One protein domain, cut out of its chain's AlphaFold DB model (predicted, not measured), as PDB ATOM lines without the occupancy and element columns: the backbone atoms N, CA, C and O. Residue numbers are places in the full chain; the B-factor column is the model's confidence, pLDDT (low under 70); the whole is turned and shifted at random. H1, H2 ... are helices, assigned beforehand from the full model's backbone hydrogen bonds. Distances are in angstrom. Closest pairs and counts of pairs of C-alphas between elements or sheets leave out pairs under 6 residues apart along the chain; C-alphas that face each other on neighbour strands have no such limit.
ATOM      1  N   ASN A  10     137.154  -0.340 130.182       88.88
ATOM      2  CA  ASN A  10     138.253  -0.683 129.287       88.88
ATOM      3  C   ASN A  10     138.199   0.129 127.982       88.88
ATOM      4  O   ASN A  10     139.226   0.639 127.542       88.88
ATOM      5  N   ALA A  11     137.009   0.324 127.397       88.94
ATOM      6  CA  ALA A  11     136.857   1.200 126.235       88.94
ATOM      7  C   ALA A  11     137.233   2.649 126.574       88.94
ATOM      8  O   ALA A  11     137.888   3.312 125.771       88.94
ATOM      9  N   TYR A  12     136.892   3.123 127.778       91.12
ATOM     10  CA  TYR A  12     137.300   4.445 128.245       91.12
ATOM     11  C   TYR A  12     138.818   4.566 128.409       91.12
ATOM     12  O   TYR A  12     139.410   5.505 127.879       91.12
ATOM     13  N   LEU A  13     139.472   3.581 129.034       93.56
ATOM     14  CA  LEU A  13     140.933   3.522 129.118       93.56
ATOM     15  C   LEU A  13     141.580   3.576 127.727       93.56
ATOM     16  O   LEU A  13     142.433   4.425 127.477       93.56
ATOM     17  N   GLN A  14     141.155   2.703 126.811       94.44
ATOM     18  CA  GLN A  14     141.699   2.647 125.452       94.44
ATOM     19  C   GLN A  14     141.475   3.954 124.685       94.44
ATOM     20  O   GLN A  14     142.358   4.403 123.952       94.44
ATOM     21  N   HIS A  15     140.320   4.591 124.871       94.19
ATOM     22  CA  HIS A  15     140.014   5.884 124.268       94.19
ATOM     23  C   HIS A  15     140.951   6.991 124.772       94.19
ATOM     24  O   HIS A  15     141.510   7.737 123.965       94.19
ATOM     25  N   LEU A  16     141.185   7.067 126.086       93.69
ATOM     26  CA  LEU A  16     142.123   8.030 126.673       93.69
ATOM     27  C   LEU A  16     143.564   7.779 126.211       93.69
ATOM     28  O   LEU A  16     144.269   8.717 125.844       93.69
ATOM     29  N   VAL A  17     143.984   6.513 126.160       94.62
ATOM     30  CA  VAL A  17     145.302   6.122 125.641       94.62
ATOM     31  C   VAL A  17     145.474   6.580 124.193       94.62
ATOM     32  O   VAL A  17     146.504   7.166 123.857       94.62
ATOM     33  N   ARG A  18     144.460   6.381 123.340       94.25
ATOM     34  CA  ARG A  18     144.490   6.820 121.936       94.25
ATOM     35  C   ARG A  18     144.660   8.335 121.818       94.25
ATOM     36  O   ARG A  18     145.447   8.791 120.992       94.25
ATOM     37  N   HIS A  19     143.997   9.109 122.675       92.50
ATOM     38  CA  HIS A  19     144.182  10.559 122.728       92.50
ATOM     39  C   HIS A  19     145.612  10.968 123.072       92.50
ATOM     40  O   HIS A  19     146.154  11.878 122.452       92.50
ATOM     41  N   CYS A  20     146.243  10.283 124.022       91.31
ATOM     42  CA  CYS A  20     147.637  10.547 124.372       91.31
ATOM     43  C   CYS A  20     148.621  10.098 123.274       91.31
ATOM     44  O   CYS A  20     149.697  10.676 123.146       91.31
ATOM     45  N   GLN A  21     148.264   9.092 122.469       92.00
ATOM     46  CA  GLN A  21     149.094   8.591 121.368       92.00
ATOM     47  C   GLN A  21     149.075   9.481 120.121       92.00
ATOM     48  O   GLN A  21     150.096   9.581 119.448       92.00
ATOM     49  N   GLN A  22     147.948  10.130 119.815       86.69
ATOM     50  CA  GLN A  22     147.809  10.995 118.632       86.69
ATOM     51  C   GLN A  22     148.712  12.238 118.672       86.69
ATOM     52  O   GLN A  22     148.920  12.878 117.650       86.69
ATOM     53  N   ILE A  23     149.278  12.567 119.834       79.56
ATOM     54  CA  ILE A  23     150.097  13.765 120.069       79.56
ATOM     55  C   ILE A  23     151.598  13.398 120.090       79.56
ATOM     56  O   ILE A  23     152.402  14.009 120.791       79.56
ATOM     57  N   LYS A  24     152.004  12.347 119.366       70.56
ATOM     58  CA  LYS A  24     153.402  11.892 119.329       70.56
ATOM     59  C   LYS A  24     154.248  12.754 118.391       70.56
ATOM     60  O   LYS A  24     154.133  12.628 117.180       70.56
ATOM     61  N   GLY A  25     155.145  13.555 118.968       66.00
ATOM     62  CA  GLY A  25     156.193  14.275 118.230       66.00
ATOM     63  C   GLY A  25     157.599  13.664 118.327       66.00
ATOM     64  O   GLY A  25     158.437  13.969 117.493       66.00
ATOM     65  N   SER A  26     157.900  12.817 119.325       75.94
ATOM     66  CA  SER A  26     159.311  12.507 119.646       75.94
ATOM     67  C   SER A  26     159.544  11.220 120.459       75.94
ATOM     68  O   SER A  26     160.448  11.145 121.284       75.94
ATOM     69  N   GLY A  27     158.718  10.185 120.268       85.62
ATOM     70  CA  GLY A  27     158.877   8.888 120.953       85.62
ATOM     71  C   GLY A  27     158.369   8.851 122.400       85.62
ATOM     72  O   GLY A  27     157.923   7.800 122.853       85.62
ATOM     73  N   ASN A  28     158.308  10.001 123.072       93.19
ATOM     74  CA  ASN A  28     157.702  10.141 124.392       93.19
ATOM     75  C   ASN A  28     156.191  10.421 124.322       93.19
ATOM     76  O   ASN A  28     155.688  11.003 123.356       93.19
ATOM     77  N   PHE A  29     155.464  10.041 125.373       93.88
ATOM     78  CA  PHE A  29     154.038  10.324 125.532       93.88
ATOM     79  C   PHE A  29     153.831  11.556 126.420       93.88
ATOM     80  O   PHE A  29     154.535  11.739 127.408       93.88
ATOM     81  N   VAL A  30     152.835  12.389 126.115       92.81
ATOM     82  CA  VAL A  30     152.460  13.536 126.961       92.81
ATOM     83  C   VAL A  30     150.967  13.469 127.250       92.81
ATOM     84  O   VAL A  30     150.144  13.420 126.334       92.81
ATOM     85  N   CYS A  31     150.597  13.482 128.531       93.62
ATOM     86  CA  CYS A  31     149.195  13.545 128.924       93.62
ATOM     87  C   CYS A  31     148.701  14.997 128.879       93.62
ATOM     88  O   CYS A  31     149.114  15.825 129.685       93.62
ATOM     89  N   ARG A  32     147.805  15.309 127.936       91.56
ATOM     90  CA  ARG A  32     147.142  16.626 127.816       91.56
ATOM     91  C   ARG A  32     145.664  16.583 128.214       91.56
ATOM     92  O   ARG A  32     144.867  17.411 127.780       91.56
ATOM     93  N   LEU A  33     145.273  15.575 128.990       91.69
ATOM     94  CA  LEU A  33     143.894  15.433 129.440       91.69
ATOM     95  C   LEU A  33     143.540  16.538 130.450       91.69
ATOM     96  O   LEU A  33     144.388  16.948 131.250       91.69
ATOM     97  N   PRO A  34     142.286  17.022 130.445       90.00
ATOM     98  CA  PRO A  34     141.854  18.090 131.338       90.00
ATOM     99  C   PRO A  34     142.070  17.699 132.802       90.00
ATOM    100  O   PRO A  34     141.808  16.562 133.203       90.00
ATOM    101  N   ARG A  35     142.494  18.674 133.614       90.12
ATOM    102  CA  ARG A  35     142.719  18.515 135.061       90.12
ATOM    103  C   ARG A  35     143.792  17.470 135.413       90.12
ATOM    104  O   ARG A  35     143.788  16.978 136.540       90.12
ATOM    105  N   CYS A  36     144.671  17.086 134.487       93.25
ATOM    106  CA  CYS A  36     145.827  16.261 134.826       93.25
ATOM    107  C   CYS A  36     146.729  17.016 135.820       93.25
ATOM    108  O   CYS A  36     146.980  18.203 135.632       93.25
ATOM    109  N   ASN A  37     147.199  16.340 136.872       90.81
ATOM    110  CA  ASN A  37     148.080  16.951 137.877       90.81
ATOM    111  C   ASN A  37     149.558  16.922 137.461       90.81
ATOM    112  O   ASN A  37     150.391  17.492 138.157       90.81
ATOM    113  N   ILE A  38     149.897  16.239 136.364       88.31
ATOM    114  CA  ILE A  38     151.258  16.239 135.839       88.31
ATOM    115  C   ILE A  38     151.522  17.611 135.200       88.31
ATOM    116  O   ILE A  38     150.751  18.014 134.325       88.31
ATOM    117  N   PRO A  39     152.590  18.325 135.610       84.88
ATOM    118  CA  PRO A  39     153.048  19.533 134.939       84.88
ATOM    119  C   PRO A  39     153.071  19.362 133.419       84.88
ATOM    120  O   PRO A  39     153.620  18.388 132.896       84.88
ATOM    121  N   SER A  40     152.464  20.314 132.710       78.62
ATOM    122  CA  SER A  40     152.409  20.296 131.248       78.62
ATOM    123  C   SER A  40     153.828  20.205 130.682       78.62
ATOM    124  O   SER A  40     154.630  21.106 130.895       78.62
ATOM    125  N   GLY A  41     154.138  19.108 129.986       72.81
ATOM    126  CA  GLY A  41     155.445  18.885 129.357       72.81
ATOM    127  C   GLY A  41     156.301  17.780 129.976       72.81
ATOM    128  O   GLY A  41     157.280  17.386 129.347       72.81
ATOM    129  N   LEU A  42     155.934  17.214 131.133       88.94
ATOM    130  CA  LEU A  42     156.610  16.006 131.617       88.94
ATOM    131  C   LEU A  42     156.304  14.828 130.689       88.94
ATOM    132  O   LEU A  42     155.159  14.386 130.545       88.94
ATOM    133  N   SER A  43     157.356  14.349 130.039       92.88
ATOM    134  CA  SER A  43     157.318  13.234 129.112       92.88
ATOM    135  C   SER A  43     157.231  11.912 129.864       92.88
ATOM    136  O   SER A  43     158.077  11.612 130.705       92.88
ATOM    137  N   ILE A  44     156.242  11.100 129.518       94.62
ATOM    138  CA  ILE A  44     156.116   9.715 129.956       94.62
ATOM    139  C   ILE A  44     156.868   8.845 128.945       94.62
ATOM    140  O   ILE A  44     156.596   8.913 127.743       94.62
ATOM    141  N   SER A  45     157.831   8.059 129.422       94.12
ATOM    142  CA  SER A  45     158.801   7.375 128.559       94.12
ATOM    143  C   SER A  45     158.265   6.059 127.995       94.12
ATOM    144  O   SER A  45     158.548   5.702 126.852       94.12
ATOM    145  N   THR A  46     157.434   5.351 128.767       94.94
ATOM    146  CA  THR A  46     156.914   4.036 128.377       94.94
ATOM    147  C   THR A  46     155.393   4.006 128.268       94.94
ATOM    148  O   THR A  46     154.660   4.744 128.926       94.94
ATOM    149  N   TYR A  47     154.888   3.092 127.438       94.69
ATOM    150  CA  TYR A  47     153.448   2.873 127.293       94.69
ATOM    151  C   TYR A  47     152.791   2.408 128.605       94.69
ATOM    152  O   TYR A  47     151.691   2.842 128.934       94.69
ATOM    153  N   ASN A  48     153.477   1.565 129.384       96.50
ATOM    154  CA  ASN A  48     152.966   1.077 130.667       96.50
ATOM    155  C   ASN A  48     152.849   2.202 131.704       96.50
ATOM    156  O   ASN A  48     151.843   2.273 132.407       96.50
ATOM    157  N   GLU A  49     153.823   3.115 131.762       95.94
ATOM    158  CA  GLU A  49     153.723   4.319 132.596       95.94
ATOM    159  C   GLU A  49     152.532   5.186 132.184       95.94
ATOM    160  O   GLU A  49     151.813   5.675 133.052       95.94
ATOM    161  N   LEU A  50     152.274   5.331 130.879       95.50
ATOM    162  CA  LEU A  50     151.126   6.091 130.382       95.50
ATOM    163  C   LEU A  50     149.803   5.451 130.818       95.50
ATOM    164  O   LEU A  50     148.912   6.146 131.304       95.50
ATOM    165  N   VAL A  51     149.669   4.133 130.659       95.94
ATOM    166  CA  VAL A  51     148.464   3.397 131.068       95.94
ATOM    167  C   VAL A  51     148.244   3.522 132.576       95.94
ATOM    168  O   VAL A  51     147.148   3.894 132.999       95.94
ATOM    169  N   ASN A  52     149.286   3.299 133.381       95.62
ATOM    170  CA  ASN A  52     149.221   3.445 134.836       95.62
ATOM    171  C   ASN A  52     148.866   4.880 135.243       95.62
ATOM    172  O   ASN A  52     148.015   5.091 136.109       95.62
ATOM    173  N   HIS A  53     149.459   5.874 134.581       95.44
ATOM    174  CA  HIS A  53     149.144   7.279 134.796       95.44
ATOM    175  C   HIS A  53     147.662   7.575 134.532       95.44
ATOM    176  O   HIS A  53     147.001   8.192 135.372       95.44
ATOM    177  N   ILE A  54     147.122   7.112 133.398       95.19
ATOM    178  CA  ILE A  54     145.713   7.306 133.037       95.19
ATOM    179  C   ILE A  54     144.795   6.625 134.055       95.19
ATOM    180  O   ILE A  54     143.817   7.232 134.501       95.19
ATOM    181  N   GLN A  55     145.133   5.406 134.475       93.38
ATOM    182  CA  GLN A  55     144.404   4.680 135.513       93.38
ATOM    183  C   GLN A  55     144.352   5.455 136.833       93.38
ATOM    184  O   GLN A  55     143.277   5.667 137.397       93.38
ATOM    185  N   GLN A  56     145.500   5.941 137.297       91.94
ATOM    186  CA  GLN A  56     145.603   6.596 138.598       91.94
ATOM    187  C   GLN A  56     145.048   8.024 138.606       91.94
ATOM    188  O   GLN A  56     144.435   8.430 139.593       91.94
ATOM    189  N   SER A  57     145.251   8.778 137.523       93.25
ATOM    190  CA  SER A  57     144.969  10.219 137.479       93.25
ATOM    191  C   SER A  57     143.606  10.552 136.885       93.25
ATOM    192  O   SER A  57     142.978  11.514 137.324       93.25
ATOM    193  N   HIS A  58     143.149   9.788 135.891       92.81
ATOM    194  CA  HIS A  58     141.943  10.111 135.124       92.81
ATOM    195  C   HIS A  58     140.802   9.145 135.411       92.81
ATOM    196  O   HIS A  58     139.691   9.585 135.697       92.81
ATOM    197  N   LEU A  59     141.081   7.844 135.390       90.62
ATOM    198  CA  LEU A  59     140.061   6.827 135.616       90.62
ATOM    199  C   LEU A  59     139.576   6.825 137.066       90.62
ATOM    200  O   LEU A  59     138.374   6.875 137.273       90.62
ATOM    201  N   ASN A  60     140.459   6.929 138.063       89.19
ATOM    202  CA  ASN A  60     140.047   7.015 139.477       89.19
ATOM    203  C   ASN A  60     139.116   8.196 139.823       89.19
ATOM    204  O   ASN A  60     138.548   8.235 140.912       89.19
ATOM    205  N   ARG A  61     138.987   9.192 138.936       89.56
ATOM    206  CA  ARG A  61     138.067  10.324 139.121       89.56
ATOM    207  C   ARG A  61     136.658  10.028 138.620       89.56
ATOM    208  O   ARG A  61     135.730  10.736 139.001       89.56
ATOM    209  N   ALA A  62     136.498   9.030 137.753       88.00
ATOM    210  CA  ALA A  62     135.189   8.570 137.332       88.00
ATOM    211  C   ALA A  62     134.583   7.743 138.470       88.00
ATOM    212  O   ALA A  62     135.109   6.700 138.851       88.00
TER     213      ALA A  62
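AT A GLANCE: This is residues 10 to 62 of the 264 residues of an uncharacterized protein of Hypholoma sublateritium (strain FD-334 SS-4) (UniProt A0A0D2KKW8). Two short helices, H1 and H2, cross at a steep angle, and a long loop, residues 22 to 46, joins them, running out to Ser 26 and then folding back. The printed part has 53 residues with two named helices, H1 then H2, and no named strand. The class is all helix, though under half of the residues, 23 of 53, are in named elements. The whole is compact, with a radius of gyration of the C-alphas of 10.1 A and spans of 30 by 22 by 17 A.

HOW THE PARTS SIT: Start with H1, residues 10 to 21, which touches H2, residues 47 to 57, with its residues 13 to 17 alone. Look at Val 17 and Val 51, whose C-alphas are the closest of the two helices, 6.8 A apart. The helices run opposite ways at a steep tilt of 62 degrees. In both, every O i to N i+4 pair is within hydrogen-bond range.

IN THESE COORDINATES: Find C-alpha 10 at (138.253, -0.683, 129.287); from there H1 runs 16.3 A to C-alpha 21. H2 runs 15.2 A, ending at C-alpha 57 at (144.969, 10.219, 137.479).

THE WHOLE: The C-alphas of Ser 26 and Ala 62 are the farthest apart, 30.2 A. The link from H1 to H2 is long, 25 residues, and the printed part has no cut. Only residue 25 has a pLDDT under 70.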